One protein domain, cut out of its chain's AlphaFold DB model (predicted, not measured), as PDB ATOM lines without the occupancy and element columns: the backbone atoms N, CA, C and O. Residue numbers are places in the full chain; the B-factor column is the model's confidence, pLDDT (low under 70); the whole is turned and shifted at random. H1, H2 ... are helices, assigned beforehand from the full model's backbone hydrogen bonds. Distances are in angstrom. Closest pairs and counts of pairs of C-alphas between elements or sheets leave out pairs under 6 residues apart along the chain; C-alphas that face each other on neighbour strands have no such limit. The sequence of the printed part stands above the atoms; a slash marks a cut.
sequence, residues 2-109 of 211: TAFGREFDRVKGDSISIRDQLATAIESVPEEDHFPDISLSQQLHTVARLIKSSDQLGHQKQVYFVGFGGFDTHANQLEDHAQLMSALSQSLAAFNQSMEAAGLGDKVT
ATOM      1  N   THR A   2      55.091 -57.560  24.425       93.69
ATOM      2  CA  THR A   2      54.368 -57.168  23.196       93.69
ATOM      3  C   THR A   2      53.479 -58.310  22.685       93.69
ATOM      4  O   THR A   2      53.630 -59.452  23.117       93.69
ATOM      5  N   ALA A   3      52.547 -58.017  21.769       91.25
ATOM      6  CA  ALA A   3      51.750 -59.053  21.103       91.25
ATOM      7  C   ALA A   3      52.640 -60.059  20.349       91.25
ATOM      8  O   ALA A   3      52.435 -61.260  20.474       91.25
ATOM      9  N   PHE A   4      53.685 -59.565  19.674       94.25
ATOM     10  CA  PHE A   4      54.698 -60.402  19.032       94.25
ATOM     11  C   PHE A   4      55.425 -61.315  20.027       94.25
ATOM     12  O   PHE A   4      55.540 -62.505  19.776       94.25
ATOM     13  N   GLY A   5      55.872 -60.787  21.176       95.69
ATOM     14  CA  GLY A   5      56.580 -61.591  22.177       95.69
ATOM     15  C   GLY A   5      55.736 -62.748  22.716       95.69
ATOM     16  O   GLY A   5      56.232 -63.861  22.823       95.69
ATOM     17  N   ARG A   6      54.439 -62.513  22.968       94.94
ATOM     18  CA  ARG A   6      53.519 -63.580  23.396       94.94
ATOM     19  C   ARG A   6      53.332 -64.655  22.333       94.94
ATOM     20  O   ARG A   6      53.330 -65.832  22.670       94.94
ATOM     21  N   GLU A   7      53.161 -64.256  21.075       95.94
ATOM     22  CA  GLU A   7      52.964 -65.221  19.992       95.94
ATOM     23  C   GLU A   7      54.238 -66.018  19.706       95.94
ATOM     24  O   GLU A   7      54.177 -67.231  19.526       95.94
ATOM     25  N   PHE A   8      55.402 -65.367  19.753       95.81
ATOM     26  CA  PHE A   8      56.689 -66.040  19.631       95.81
ATOM     27  C   PHE A   8      56.895 -67.082  20.738       95.81
ATOM     28  O   PHE A   8      57.238 -68.227  20.442       95.81
ATOM     29  N   ASP A   9      56.645 -66.717  21.999       95.31
ATOM     30  CA  ASP A   9      56.787 -67.641  23.128       95.31
ATOM     31  C   ASP A   9      55.800 -68.812  23.033       95.31
ATOM     32  O   ASP A   9      56.178 -69.950  23.312       95.31
ATOM     33  N   ARG A  10      54.568 -68.555  22.574       95.62
ATOM     34  CA  ARG A  10      53.555 -69.591  22.331       95.62
ATOM     35  C   ARG A  10      54.009 -70.574  21.252       95.62
ATOM     36  O   ARG A  10      54.093 -71.764  21.524       95.62
ATOM     37  N   VAL A  11      54.371 -70.087  20.061       95.75
ATOM     38  CA  VAL A  11      54.830 -70.933  18.942       95.75
ATOM     39  C   VAL A  11      56.078 -71.730  19.322       95.75
ATOM     40  O   VAL A  11      56.189 -72.911  18.989       95.75
ATOM     41  N   LYS A  12      57.017 -71.112  20.047       95.81
ATOM     42  CA  LYS A  12      58.214 -71.791  20.551       95.81
ATOM     43  C   LYS A  12      57.861 -72.889  21.558       95.81
ATOM     44  O   LYS A  12      58.404 -73.987  21.455       95.81
ATOM     45  N   GLY A  13      56.983 -72.596  22.518       96.06
ATOM     46  CA  GLY A  13      56.503 -73.564  23.504       96.06
ATOM     47  C   GLY A  13      55.819 -74.758  22.841       96.06
ATOM     48  O   GLY A  13      56.189 -75.900  23.112       96.06
ATOM     49  N   ASP A  14      54.911 -74.491  21.902       94.50
ATOM     50  CA  ASP A  14      54.218 -75.520  21.122       94.50
ATOM     51  C   ASP A  14      55.216 -76.386  20.339       94.50
ATOM     52  O   ASP A  14      55.126 -77.610  20.363       94.50
ATOM     53  N   SER A  15      56.222 -75.772  19.707       93.31
ATOM     54  CA  SER A  15      57.249 -76.494  18.937       93.31
ATOM     55  C   SER A  15      58.077 -77.448  19.802       93.31
ATOM     56  O   SER A  15      58.382 -78.558  19.371       93.31
ATOM     57  N   ILE A  16      58.439 -77.033  21.022       94.62
ATOM     58  CA  ILE A  16      59.154 -77.891  21.979       94.62
ATOM     59  C   ILE A  16      58.246 -79.038  22.428       94.62
ATOM     60  O   ILE A  16      58.656 -80.192  22.373       94.62
ATOM     61  N   SER A  17      56.994 -78.741  22.790       93.38
ATOM     62  CA  SER A  17      56.053 -79.774  23.230       93.38
ATOM     63  C   SER A  17      55.775 -80.813  22.140       93.38
ATOM     64  O   SER A  17      55.724 -82.004  22.437       93.38
ATOM     65  N   ILE A  18      55.603 -80.380  20.887       89.75
ATOM     66  CA  ILE A  18      55.390 -81.280  19.746       89.75
ATOM     67  C   ILE A  18      56.637 -82.134  19.513       89.75
ATOM     68  O   ILE A  18      56.519 -83.342  19.321       89.75
ATOM     69  N   ARG A  19      57.833 -81.533  19.565       90.88
ATOM     70  CA  ARG A  19      59.100 -82.265  19.445       90.88
ATOM     71  C   ARG A  19      59.208 -83.358  20.507       90.88
ATOM     72  O   ARG A  19      59.569 -84.476  20.158       90.88
ATOM     73  N   ASP A  20      58.917 -83.051  21.766       92.25
ATOM     74  CA  ASP A  20      59.076 -84.005  22.868       92.25
ATOM     75  C   ASP A  20      58.062 -85.155  22.773       92.25
ATOM     76  O   ASP A  20      58.420 -86.319  22.970       92.25
ATOM     77  N   GLN A  21      56.815 -84.858  22.389       90.25
ATOM     78  CA  GLN A  21      55.805 -85.881  22.098       90.25
ATOM     79  C   GLN A  21      56.238 -86.781  20.938       90.25
ATOM     80  O   GLN A  21      56.140 -88.005  21.035       90.25
ATOM     81  N   LEU A  22      56.754 -86.181  19.864       90.19
ATOM     82  CA  LEU A  22      57.220 -86.903  18.689       90.19
ATOM     83  C   LEU A  22      58.426 -87.791  19.005       90.19
ATOM     84  O   LEU A  22      58.431 -88.956  18.627       90.19
ATOM     85  N   ALA A  23      59.417 -87.259  19.722       89.75
ATOM     86  CA  ALA A  23      60.595 -88.006  20.149       89.75
ATOM     87  C   ALA A  23      60.189 -89.212  21.001       89.75
ATOM     88  O   ALA A  23      60.550 -90.335  20.672       89.75
ATOM     89  N   THR A  24      59.331 -88.999  22.005       91.75
ATOM     90  CA  THR A  24      58.812 -90.073  22.868       91.75
ATOM     91  C   THR A  24      58.098 -91.165  22.065       91.75
ATOM     92  O   THR A  24      58.258 -92.352  22.339       91.75
ATOM     93  N   ALA A  25      57.290 -90.774  21.077       90.69
ATOM     94  CA  ALA A  25      56.530 -91.713  20.261       90.69
ATOM     95  C   ALA A  25      57.405 -92.467  19.250       90.69
ATOM     96  O   ALA A  25      57.136 -93.624  18.956       90.69
ATOM     97  N   ILE A  26      58.448 -91.837  18.711       89.62
ATOM     98  CA  ILE A  26      59.381 -92.479  17.781       89.62
ATOM     99  C   ILE A  26      60.337 -93.411  18.536       89.62
ATOM    100  O   ILE A  26      60.588 -94.522  18.076       89.62
ATOM    101  N   GLU A  27      60.841 -93.001  19.702       90.00
ATOM    102  CA  GLU A  27      61.742 -93.800  20.547       90.00
ATOM    103  C   GLU A  27      61.086 -95.086  21.070       90.00
ATOM    104  O   GLU A  27      61.790 -96.061  21.334       90.00
ATOM    105  N   SER A  28      59.751 -95.130  21.170       89.25
ATOM    106  CA  SER A  28      59.012 -96.351  21.520       89.25
ATOM    107  C   SER A  28      58.968 -97.382  20.381       89.25
ATOM    108  O   SER A  28      58.699 -98.557  20.635       89.25
ATOM    109  N   VAL A  29      59.271 -96.969  19.144       94.06
ATOM    110  CA  VAL A  29      59.384 -97.848  17.979       94.06
ATOM    111  C   VAL A  29      60.861 -98.179  17.741       94.06
ATOM    112  O   VAL A  29      61.642 -97.260  17.462       94.06
ATOM    113  N   PRO A  30      61.259 -99.465  17.819       91.31
ATOM    114  CA  PRO A  30      62.639 -99.883  17.593       91.31
ATOM    115  C   PRO A  30      63.171 -99.465  16.220       91.31
ATOM    116  O   PRO A  30      62.420 -99.414  15.244       91.31
ATOM    117  N   GLU A  31      64.478 -99.211  16.154       93.94
ATOM    118  CA  GLU A  31      65.196 -99.095  14.883       93.94
ATOM    119  C   GLU A  31      65.156-100.433  14.132       93.94
ATOM    120  O   GLU A  31      65.254-101.503  14.738       93.94
ATOM    121  N   GLU A  32      65.054-100.364  12.810       96.06
ATOM    122  CA  GLU A  32      65.108-101.517  11.918       96.06
ATOM    123  C   GLU A  32      66.413-101.496  11.112       96.06
ATOM    124  O   GLU A  32      66.720-100.526  10.419       96.06
ATOM    125  N   ASP A  33      67.198-102.570  11.199       94.56
ATOM    126  CA  ASP A  33      68.544-102.663  10.618       94.56
ATOM    127  C   ASP A  33      68.557-103.008   9.120       94.56
ATOM    128  O   ASP A  33      69.597-102.913   8.466       94.56
ATOM    129  N   HIS A  34      67.405-103.365   8.546       97.25
ATOM    130  CA  HIS A  34      67.272-103.707   7.129       97.25
ATOM    131  C   HIS A  34      67.137-102.491   6.199       97.25
ATOM    132  O   HIS A  34      67.104-102.664   4.979       97.25
ATOM    133  N   PHE A  35      67.060-101.267   6.733       98.38
ATOM    134  CA  PHE A  35      67.065-100.047   5.922       98.38
ATOM    135  C   PHE A  35      68.495 -99.704   5.473       98.38
ATOM    136  O   PHE A  35      69.340 -99.393   6.315       98.38
ATOM    137  N   PRO A  36      68.796 -99.691   4.159       97.94
ATOM    138  CA  PRO A  36      70.134 -99.359   3.673       97.94
ATOM    139  C   PRO A  36      70.531 -97.910   3.989       97.94
ATOM    140  O   PRO A  36      69.671 -97.032   4.139       97.94
ATOM    141  N   ASP A  37      71.841 -97.645   4.019       97.50
ATOM    142  CA  ASP A  37      72.426 -96.305   4.174       97.50
ATOM    143  C   ASP A  37      72.285 -95.477   2.883       97.50
ATOM    144  O   ASP A  37      73.222 -95.234   2.125       97.50
ATOM    145  N   ILE A  38      71.038 -95.118   2.585       97.94
ATOM    146  CA  ILE A  38      70.615 -94.301   1.449       97.94
ATOM    147  C   ILE A  38      69.712 -93.211   2.018       97.94
ATOM    148  O   ILE A  38      68.793 -93.504   2.780       97.94
ATOM    149  N   SER A  39      69.912 -91.952   1.620       97.56
ATOM    150  CA  SER A  39      69.143 -90.825   2.173       97.56
ATOM    151  C   SER A  39      67.621 -91.023   2.088       97.56
ATOM    152  O   SER A  39      66.916 -90.752   3.059       97.56
ATOM    153  N   LEU A  40      67.105 -91.536   0.964       98.44
ATOM    154  CA  LEU A  40      65.683 -91.860   0.824       98.44
ATOM    155  C   LEU A  40      65.247 -92.973   1.791       98.44
ATOM    156  O   LEU A  40      64.214 -92.847   2.439       98.44
ATOM    157  N   SER A  41      66.039 -94.038   1.913       98.50
ATOM    158  CA  SER A  41      65.788 -95.146   2.840       98.50
ATOM    159  C   SER A  41      65.699 -94.665   4.292       98.50
ATOM    160  O   SER A  41      64.745 -94.994   4.985       98.50
ATOM    161  N   GLN A  42      66.612 -93.797   4.733       98.12
ATOM    162  CA  GLN A  42      66.606 -93.254   6.099       98.12
ATOM    163  C   GLN A  42      65.406 -92.327   6.367       98.12
ATOM    164  O   GLN A  42      64.817 -92.340   7.453       98.12
ATOM    165  N   GLN A  43      64.980 -91.556   5.360       98.38
ATOM    166  CA  GLN A  43      63.734 -90.788   5.438       98.38
ATOM    167  C   GLN A  43      62.515 -91.717   5.551       98.38
ATOM    168  O   GLN A  43      61.661 -91.511   6.413       98.38
ATOM    169  N   LEU A  44      62.446 -92.763   4.724       98.44
ATOM    170  CA  LEU A  44      61.372 -93.757   4.766       98.44
ATOM    171  C   LEU A  44      61.360 -94.549   6.076       98.44
ATOM    172  O   LEU A  44      60.283 -94.848   6.580       98.44
ATOM    173  N   HIS A  45      62.518 -94.832   6.669       98.12
ATOM    174  CA  HIS A  45      62.614 -95.444   7.991       98.12
ATOM    175  C   HIS A  45      61.985 -94.547   9.065       98.12
ATOM    176  O   HIS A  45      61.164 -94.996   9.864       98.12
ATOM    177  N   THR A  46      62.286 -93.246   9.027       96.38
ATOM    178  CA  THR A  46      61.644 -92.265   9.914       96.38
ATOM    179  C   THR A  46      60.125 -92.254   9.717       96.38
ATOM    180  O   THR A  46      59.375 -92.307  10.690       96.38
ATOM    181  N   VAL A  47      59.653 -92.251   8.465       97.25
ATOM    182  CA  VAL A  47      58.217 -92.332   8.141       97.25
ATOM    183  C   VAL A  47      57.595 -93.631   8.651       97.25
ATOM    184  O   VAL A  47      56.508 -93.597   9.220       97.25
ATOM    185  N   ALA A  48      58.279 -94.766   8.515       97.69
ATOM    186  CA  ALA A  48      57.803 -96.050   9.013       97.69
ATOM    187  C   ALA A  48      57.580 -96.011  10.529       97.69
ATOM    188  O   ALA A  48      56.545 -96.469  11.015       97.69
ATOM    189  N   ARG A  49      58.507 -95.401  11.275       96.75
ATOM    190  CA  ARG A  49      58.369 -95.210  12.725       96.75
ATOM    191  C   ARG A  49      57.206 -94.281  13.060       96.75
ATOM    192  O   ARG A  49      56.382 -94.635  13.890       96.75
ATOM    193  N   LEU A  50      57.057 -93.162  12.346       95.56
ATOM    194  CA  LEU A  50      55.916 -92.252  12.511       95.56
ATOM    195  C   LEU A  50      54.561 -92.939  12.282       95.56
ATOM    196  O   LEU A  50      53.624 -92.705  13.043       95.56
ATOM    197  N   ILE A  51      54.463 -93.783  11.252       96.25
ATOM    198  CA  ILE A  51      53.255 -94.558  10.947       96.25
ATOM    199  C   ILE A  51      52.956 -95.546  12.080       96.25
ATOM    200  O   ILE A  51      51.823 -95.616  12.553       96.25
ATOM    201  N   LYS A  52      53.965 -96.280  12.559       96.06
ATOM    202  CA  LYS A  52      53.818 -97.244  13.664       96.06
ATOM    203  C   LYS A  52      53.425 -96.574  14.985       96.06
ATOM    204  O   LYS A  52      52.714 -97.177  15.780       96.06
ATOM    205  N   SER A  53      53.822 -95.319  15.187       95.50
ATOM    206  CA  SER A  53      53.451 -94.517  16.358       95.50
ATOM    207  C   SER A  53      52.138 -93.740  16.198       95.50
ATOM    208  O   SER A  53      51.763 -92.996  17.105       95.50
ATOM    209  N   SER A  54      51.439 -93.861  15.063       93.38
ATOM    210  CA  SER A  54      50.256 -93.043  14.743       93.38
ATOM    211  C   SER A  54      49.157 -93.115  15.809       93.38
ATOM    212  O   SER A  54      48.639 -92.068  16.199       93.38
ATOM    213  N   ASP A  55      48.873 -94.302  16.351       91.19
ATOM    214  CA  ASP A  55      47.888 -94.492  17.425       91.19
ATOM    215  C   ASP A  55      48.285 -93.751  18.713       91.19
ATOM    216  O   ASP A  55      47.455 -93.077  19.325       91.19
ATOM    217  N   GLN A  56      49.567 -93.808  19.099       91.25
ATOM    218  CA  GLN A  56      50.095 -93.073  20.258       91.25
ATOM    219  C   GLN A  56      50.000 -91.554  20.054       91.25
ATOM    220  O   GLN A  56      49.773 -90.810  21.008       91.25
ATOM    221  N   LEU A  57      50.159 -91.096  18.811       90.00
ATOM    222  CA  LEU A  57      50.057 -89.689  18.425       90.00
ATOM    223  C   LEU A  57      48.605 -89.239  18.170       90.00
ATOM    224  O   LEU A  57      48.362 -88.059  17.928       90.00
ATOM    225  N   GLY A  58      47.629 -90.153  18.211       90.62
ATOM    226  CA  GLY A  58      46.229 -89.862  17.891       90.62
ATOM    227  C   GLY A  58      45.997 -89.473  16.426       90.62
ATOM    228  O   GLY A  58      44.993 -88.837  16.099       90.62
ATOM    229  N   HIS A  59      46.923 -89.819  15.531       91.00
ATOM    230  CA  HIS A  59      46.825 -89.495  14.117       91.00
ATOM    231  C   HIS A  59      45.985 -90.547  13.378       91.00
ATOM    232  O   HIS A  59      46.255 -91.738  13.466       91.00
ATOM    233  N   GLN A  60      45.010 -90.115  12.570       88.75
ATOM    234  CA  GLN A  60      44.142 -91.039  11.814       88.75
ATOM    235  C   GLN A  60      44.538 -91.209  10.344       88.75
ATOM    236  O   GLN A  60      44.669 -92.326   9.859       88.75
ATOM    237  N   LYS A  61      44.726 -90.097   9.626       91.31
ATOM    238  CA  LYS A  61      45.143 -90.080   8.218       91.31
ATOM    239  C   LYS A  61      46.327 -89.143   8.081       91.31
ATOM    240  O   LYS A  61      46.227 -87.988   8.491       91.31
ATOM    241  N   GLN A  62      47.432 -89.632   7.541       94.12
ATOM    242  CA  GLN A  62      48.650 -88.846   7.383       94.12
ATOM    243  C   GLN A  62      49.123 -88.899   5.937       94.12
ATOM    244  O   GLN A  62      48.939 -89.898   5.246       94.12
ATOM    245  N   VAL A  63      49.749 -87.811   5.502       95.75
ATOM    246  CA  VAL A  63      50.489 -87.740   4.245       95.75
ATOM    247  C   VAL A  63      51.917 -87.372   4.606       95.75
ATOM    248  O   VAL A  63      52.145 -86.369   5.283       95.75
ATOM    249  N   TYR A  64      52.865 -88.189   4.163       96.94
ATOM    250  CA  TYR A  64      54.287 -87.960   4.373       96.94
ATOM    251  C   TYR A  64      54.951 -87.669   3.034       96.94
ATOM    252  O   TYR A  64      54.715 -88.374   2.055       96.94
ATOM    253  N   PHE A  65      55.801 -86.647   3.010       96.81
ATOM    254  CA  PHE A  65      56.635 -86.322   1.861       96.81
ATOM    255  C   PHE A  65      58.085 -86.643   2.197       96.81
ATOM    256  O   PHE A  65      58.604 -86.203   3.223       96.81
ATOM    257  N   VAL A  66      58.729 -87.400   1.315       97.75
ATOM    258  CA  VAL A  66      60.165 -87.685   1.358       97.75
ATOM    259  C   VAL A  66      60.789 -87.239   0.043       97.75
ATOM    260  O   VAL A  66      60.149 -87.291  -1.007       97.75
ATOM    261  N   GLY A  67      62.027 -86.759   0.104       96.75
ATOM    262  CA  GLY A  67      62.736 -86.218  -1.050       96.75
ATOM    263  C   GLY A  67      63.801 -87.176  -1.563       96.75
ATOM    264  O   GLY A  67      64.641 -87.643  -0.791       96.75
ATOM    265  N   PHE A  68      63.816 -87.416  -2.875       96.44
ATOM    266  CA  PHE A  68      64.899 -88.131  -3.546       96.44
ATOM    267  C   PHE A  68      65.297 -87.416  -4.839       96.44
ATOM    268  O   PHE A  68      64.557 -87.406  -5.820       96.44
ATOM    269  N   GLY A  69      66.450 -86.748  -4.796       95.38
ATOM    270  CA  GLY A  69      66.981 -85.963  -5.909       95.38
ATOM    271  C   GLY A  69      67.885 -86.769  -6.844       95.38
ATOM    272  O   GLY A  69      68.006 -87.983  -6.729       95.38
ATOM    273  N   GLY A  70      68.546 -86.061  -7.760       94.12
ATOM    274  CA  GLY A  70      69.535 -86.630  -8.686       94.12
ATOM    275  C   GLY A  70      69.000 -86.953 -10.082       94.12
ATOM    276  O   GLY A  70      69.793 -87.170 -10.984       94.12
ATOM    277  N   PHE A  71      67.683 -86.915 -10.305       93.75
ATOM    278  CA  PHE A  71      67.078 -87.277 -11.597       93.75
ATOM    279  C   PHE A  71      67.221 -86.216 -12.700       93.75
ATOM    280  O   PHE A  71      66.961 -86.522 -13.868       93.75
ATOM    281  N   ASP A  72      67.654 -84.993 -12.374       92.75
ATOM    282  CA  ASP A  72      67.874 -83.932 -13.365       92.75
ATOM    283  C   ASP A  72      69.217 -84.076 -14.100       92.75
ATOM    284  O   ASP A  72      70.159 -83.296 -13.956       92.75
ATOM    285  N   THR A  73      69.319 -85.153 -14.867       88.94
ATOM    286  CA  THR A  73      70.568 -85.626 -15.470       88.94
ATOM    287  C   THR A  73      70.777 -85.008 -16.853       88.94
ATOM    288  O   THR A  73      70.316 -85.503 -17.881       88.94
ATOM    289  N   HIS A  74      71.504 -83.891 -16.906       89.69
ATOM    290  CA  HIS A  74      71.922 -83.248 -18.164       89.69
ATOM    291  C   HIS A  74      73.171 -83.891 -18.808       89.69
ATOM    292  O   HIS A  74      73.582 -83.518 -19.909       89.69
ATOM    293  N   ALA A  75      73.759 -84.887 -18.150       92.31
ATOM    294  CA  ALA A  75      74.813 -85.749 -18.668       92.31
ATOM    295  C   ALA A  75      74.640 -87.170 -18.106       92.31
ATOM    296  O   ALA A  75      73.887 -87.343 -17.154       92.31
ATOM    297  N   ASN A  76      75.302 -88.170 -18.700       91.19
ATOM    298  CA  ASN A  76      75.428 -89.540 -18.170       91.19
ATOM    299  C   ASN A  76      74.104 -90.223 -17.772       91.19
ATOM    300  O   ASN A  76      74.091 -91.133 -16.948       91.19
ATOM    301  N   GLN A  77      72.997 -89.833 -18.416       91.06
ATOM    302  CA  GLN A  77      71.631 -90.257 -18.084       91.06
ATOM    303  C   GLN A  77      71.506 -91.767 -17.843       91.06
ATOM    304  O   GLN A  77      70.819 -92.170 -16.914       91.06
ATOM    305  N   LEU A  78      72.124 -92.603 -18.682       90.50
ATOM    306  CA  LEU A  78      71.996 -94.060 -18.580       90.50
ATOM    307  C   LEU A  78      72.624 -94.627 -17.300       90.50
ATOM    308  O   LEU A  78      72.051 -95.535 -16.703       90.50
ATOM    309  N   GLU A  79      73.775 -94.100 -16.887       94.31
ATOM    310  CA  GLU A  79      74.483 -94.558 -15.692       94.31
ATOM    311  C   GLU A  79      73.814 -94.015 -14.428       94.31
ATOM    312  O   GLU A  79      73.386 -94.793 -13.571       94.31
ATOM    313  N   ASP A  80      73.631 -92.696 -14.364       94.69
ATOM    314  CA  ASP A  80      73.068 -92.015 -13.199       94.69
ATOM    315  C   ASP A  80      71.644 -92.512 -12.911       94.69
ATOM    316  O   ASP A  80      71.308 -92.867 -11.781       94.69
ATOM    317  N   HIS A  81      70.801 -92.629 -13.946       93.88
ATOM    318  CA  HIS A  81      69.433 -93.113 -13.778       93.88
ATOM    319  C   HIS A  81      69.390 -94.564 -13.286       93.88
ATOM    320  O   HIS A  81      68.554 -94.892 -12.449       93.88
ATOM    321  N   ALA A  82      70.287 -95.440 -13.750       96.25
ATOM    322  CA  ALA A  82      70.330 -96.823 -13.276       96.25
ATOM    323  C   ALA A  82      70.686 -96.906 -11.781       96.25
ATOM    324  O   ALA A  82      70.049 -97.654 -11.034       96.25
ATOM    325  N   GLN A  83      71.653 -96.103 -11.326       97.75
ATOM    326  CA  GLN A  83      72.025 -96.023  -9.911       97.75
ATOM    327  C   GLN A  83      70.874 -95.481  -9.052       97.75
ATOM    328  O   GLN A  83      70.539 -96.068  -8.020       97.75
ATOM    329  N   LEU A  84      70.211 -94.416  -9.513       97.25
ATOM    330  CA  LEU A  84      69.059 -93.825  -8.831       97.25
ATOM    331  C   LEU A  84      67.885 -94.804  -8.732       97.25
ATOM    332  O   LEU A  84      67.292 -94.943  -7.664       97.25
ATOM    333  N   MET A  85      67.576 -95.531  -9.808       97.31
ATOM    334  CA  MET A  85      66.512 -96.539  -9.798       97.31
ATOM    335  C   MET A  85      66.833 -97.711  -8.864       97.31
ATOM    336  O   MET A  85      65.930 -98.220  -8.202       97.31
ATOM    337  N   SER A  86      68.105 -98.111  -8.749       98.38
ATOM    338  CA  SER A  86      68.537 -99.123  -7.773       98.38
ATOM    339  C   SER A  86      68.326 -98.642  -6.333       98.38
ATOM    340  O   SER A  86      67.724 -99.350  -5.525       98.38
ATOM    341  N   ALA A  87      68.739 -97.411  -6.022       98.50
ATOM    342  CA  ALA A  87      68.547 -96.816  -4.701       98.50
ATOM    343  C   ALA A  87      67.059 -96.636  -4.348       98.50
ATOM    344  O   ALA A  87      66.650 -96.932  -3.221       98.50
ATOM    345  N   LEU A  88      66.237 -96.216  -5.318       98.19
ATOM    346  CA  LEU A  88      64.782 -96.144  -5.179       98.19
ATOM    347  C   LEU A  88      64.193 -97.526  -4.874       98.19
ATOM    348  O   LEU A  88      63.445 -97.670  -3.910       98.19
ATOM    349  N   SER A  89      64.570 -98.545  -5.651       98.25
ATOM    350  CA  SER A  89      64.091 -99.918  -5.472       98.25
ATOM    351  C   SER A  89      64.424-100.466  -4.084       98.25
ATOM    352  O   SER A  89      63.552-101.034  -3.434       98.25
ATOM    353  N   GLN A  90      65.663-100.295  -3.618       98.62
ATOM    354  CA  GLN A  90      66.092-100.776  -2.300       98.62
ATOM    355  C   GLN A  90      65.354-100.053  -1.166       98.62
ATOM    356  O   GLN A  90      64.891-100.689  -0.222       98.62
ATOM    357  N   SER A  91      65.190 -98.731  -1.288       98.62
ATOM    358  CA  SER A  91      64.507 -97.914  -0.279       98.62
ATOM    359  C   SER A  91      63.017 -98.267  -0.168       98.62
ATOM    360  O   SER A  91      62.496 -98.420   0.935       98.62
ATOM    361  N   LEU A  92      62.333 -98.447  -1.306       98.25
ATOM    362  CA  LEU A  92      60.927 -98.865  -1.332       98.25
ATOM    363  C   LEU A  92      60.749-100.298  -0.816       98.25
ATOM    364  O   LEU A  92      59.818-100.552  -0.058       98.25
ATOM    365  N   ALA A  93      61.651-101.222  -1.164       98.31
ATOM    366  CA  ALA A  93      61.593-102.597  -0.670       98.31
ATOM    367  C   ALA A  93      61.712-102.664   0.864       98.31
ATOM    368  O   ALA A  93      60.888-103.314   1.507       98.31
ATOM    369  N   ALA A  94      62.677-101.946   1.452       98.62
ATOM    370  CA  ALA A  94      62.854-101.881   2.905       98.62
ATOM    371  C   ALA A  94      61.633-101.266   3.613       98.62
ATOM    372  O   ALA A  94      61.175-101.780   4.640       98.62
ATOM    373  N   PHE A  95      61.061-100.205   3.034       98.56
ATOM    374  CA  PHE A  95      59.845 -99.583   3.552       98.56
ATOM    375  C   PHE A  95      58.642-100.530   3.496       98.56
ATOM    376  O   PHE A  95      57.944-100.693   4.494       98.56
ATOM    377  N   ASN A  96      58.430-101.209   2.365       97.81
ATOM    378  CA  ASN A  96      57.349-102.181   2.224       97.81
ATOM    379  C   ASN A  96      57.487-103.315   3.242       97.81
ATOM    380  O   ASN A  96      56.529-103.642   3.932       97.81
ATOM    381  N   GLN A  97      58.694-103.871   3.389       98.00
ATOM    382  CA  GLN A  97      58.980-104.912   4.375       98.00
ATOM    383  C   GLN A  97      58.616-104.469   5.800       98.00
ATOM    384  O   GLN A  97      58.022-105.245   6.543       98.00
ATOM    385  N   SER A  98      58.928-103.223   6.167       98.19
ATOM    386  CA  SER A  98      58.581-102.649   7.473       98.19
ATOM    387  C   SER A  98      57.064-102.548   7.689       98.19
ATOM    388  O   SER A  98      56.561-102.887   8.764       98.19
ATOM    389  N   MET A  99      56.316-102.117   6.666       98.12
ATOM    390  CA  MET A  99      54.852-102.012   6.737       98.12
ATOM    391  C   MET A  99      54.181-103.386   6.809       98.12
ATOM    392  O   MET A  99      53.267-103.575   7.611       98.12
ATOM    393  N   GLU A 100      54.658-104.357   6.029       97.00
ATOM    394  CA  GLU A 100      54.180-105.744   6.073       97.00
ATOM    395  C   GLU A 100      54.457-106.393   7.434       97.00
ATOM    396  O   GLU A 100      53.553-106.963   8.044       97.00
ATOM    397  N   ALA A 101      55.674-106.242   7.969       96.75
ATOM    398  CA  ALA A 101      56.044-106.777   9.281       96.75
ATOM    399  C   ALA A 101      55.190-106.198  10.425       96.75
ATOM    400  O   ALA A 101      54.937-106.881  11.417       96.75
ATOM    401  N   ALA A 102      54.713-104.960  10.276       96.19
ATOM    402  CA  ALA A 102      53.812-104.314  11.224       96.19
ATOM    403  C   ALA A 102      52.324-104.661  11.017       96.19
ATOM    404  O   ALA A 102      51.484-104.206  11.793       96.19
ATOM    405  N   GLY A 103      51.967-105.423   9.975       96.56
ATOM    406  CA  GLY A 103      50.569-105.681   9.608       96.56
ATOM    407  C   GLY A 103      49.833-104.430   9.107       96.56
ATOM    408  O   GLY A 103      48.615-104.320   9.248       96.56
ATOM    409  N   LEU A 104      50.573-103.462   8.560       96.25
ATOM    410  CA  LEU A 104      50.070-102.170   8.089       96.25
ATOM    411  C   LEU A 104      50.057-102.046   6.559       96.25
ATOM    412  O   LEU A 104      49.652-101.000   6.056       96.25
ATOM    413  N   GLY A 105      50.448-103.090   5.817       95.31
ATOM    414  CA  GLY A 105      50.524-103.079   4.348       95.31
ATOM    415  C   GLY A 105      49.242-102.589   3.662       95.31
ATOM    416  O   GLY A 105      49.298-101.732   2.783       95.31
ATOM    417  N   ASP A 106      48.069-103.025   4.129       95.62
ATOM    418  CA  ASP A 106      46.763-102.604   3.588       95.62
ATOM    419  C   ASP A 106      46.334-101.184   4.002       95.62
ATOM    420  O   ASP A 106      45.343-100.654   3.499       95.62
ATOM    421  N   LYS A 107      47.058-100.552   4.929       95.56
ATOM    422  CA  LYS A 107      46.760 -99.209   5.453       95.56
ATOM    423  C   LYS A 107      47.702 -98.135   4.921       95.56
ATOM    424  O   LYS A 107      47.534 -96.966   5.264       95.56
ATOM    425  N   VAL A 108      48.689 -98.509   4.110       96.38
ATOM    426  CA  VAL A 108      49.717 -97.598   3.604       96.38
ATOM    427  C   VAL A 108      49.832 -97.751   2.095       96.38
ATOM    428  O   VAL A 108      50.001 -98.848   1.575       96.38
ATOM    429  N   THR A 109      49.758 -96.621   1.393       96.56
ATOM    430  CA  THR A 109      50.043 -96.534  -0.041       96.56
ATOM    431  C   THR A 109      51.166 -95.528  -0.254       96.56
ATOM    432  O   THR A 109      51.087 -94.389   0.207       96.56
TER     433      THR A 109
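This is residues 2 to 109 of the 211 residues of an uncharacterized protein of Vibrio maritimus (UniProt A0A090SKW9). The model is a wide V or L: one long helix, H1, makes one arm, and the shorter H2, side by side with the long H3, makes the other, with the end of H1 meeting H2 at the corner. Residues 2 to 20, of which 3 to 20 belong to H1, stick out from the body, and a long stretch without a named element, residues 53 to 76, leads from the end of H2 back to the far end of the second arm, where H3 begins. The printed part has 108 residues with three named helices, in the order H1, H2, H3, and no named strand; its class is all helix. It is loose, with a radius of gyration of the C-alphas of 18.0 A, and elongated, spanning 58 by 38 by 23 A.

H1, residues 3 to 27, only just touches H2, residues 39 to 52, with 3 pairs of C-alphas within 8 A. H1 touches H2 with residues 25 to 26 alone, and H2 touches H1 with residues 49 to 50 alone; the closest C-alphas, those of Ile 26 and Arg 49, are 5.8 A apart. Their lines are about perpendicular, at 88 degrees. H2 touches H3, residues 77 to 101, with 15 such pairs, the closest C-alphas being those of Ser 41 and Ser 91, 4.4 A apart. These two run the same way at a shallow tilt of 19 degrees. H1 and H3 are apart. In H1, H2 and H3 every O i to N i+4 pair is within hydrogen-bond range.

H1 begins at C-alpha 3, (51.750, -59.053, 21.103), and is 36.2 A long from first to last C-alpha. H2 is 20.2 A long and begins at C-alpha 39, (69.143, -90.825, 2.173). H3 is 35.6 A long and ends at C-alpha 101, (56.044, -106.777, 9.281).

The two C-alphas farthest apart, those of Thr 2 and Leu 78, are 58.5 A apart. Residues 74 to 79, of which 77 to 79 belong to H3, also stand free. Both links are long, with 11 residues from H1 to H2 and 24 from H2 to H3. The printed part has no cut, and no printed residue is under 70 in pLDDT.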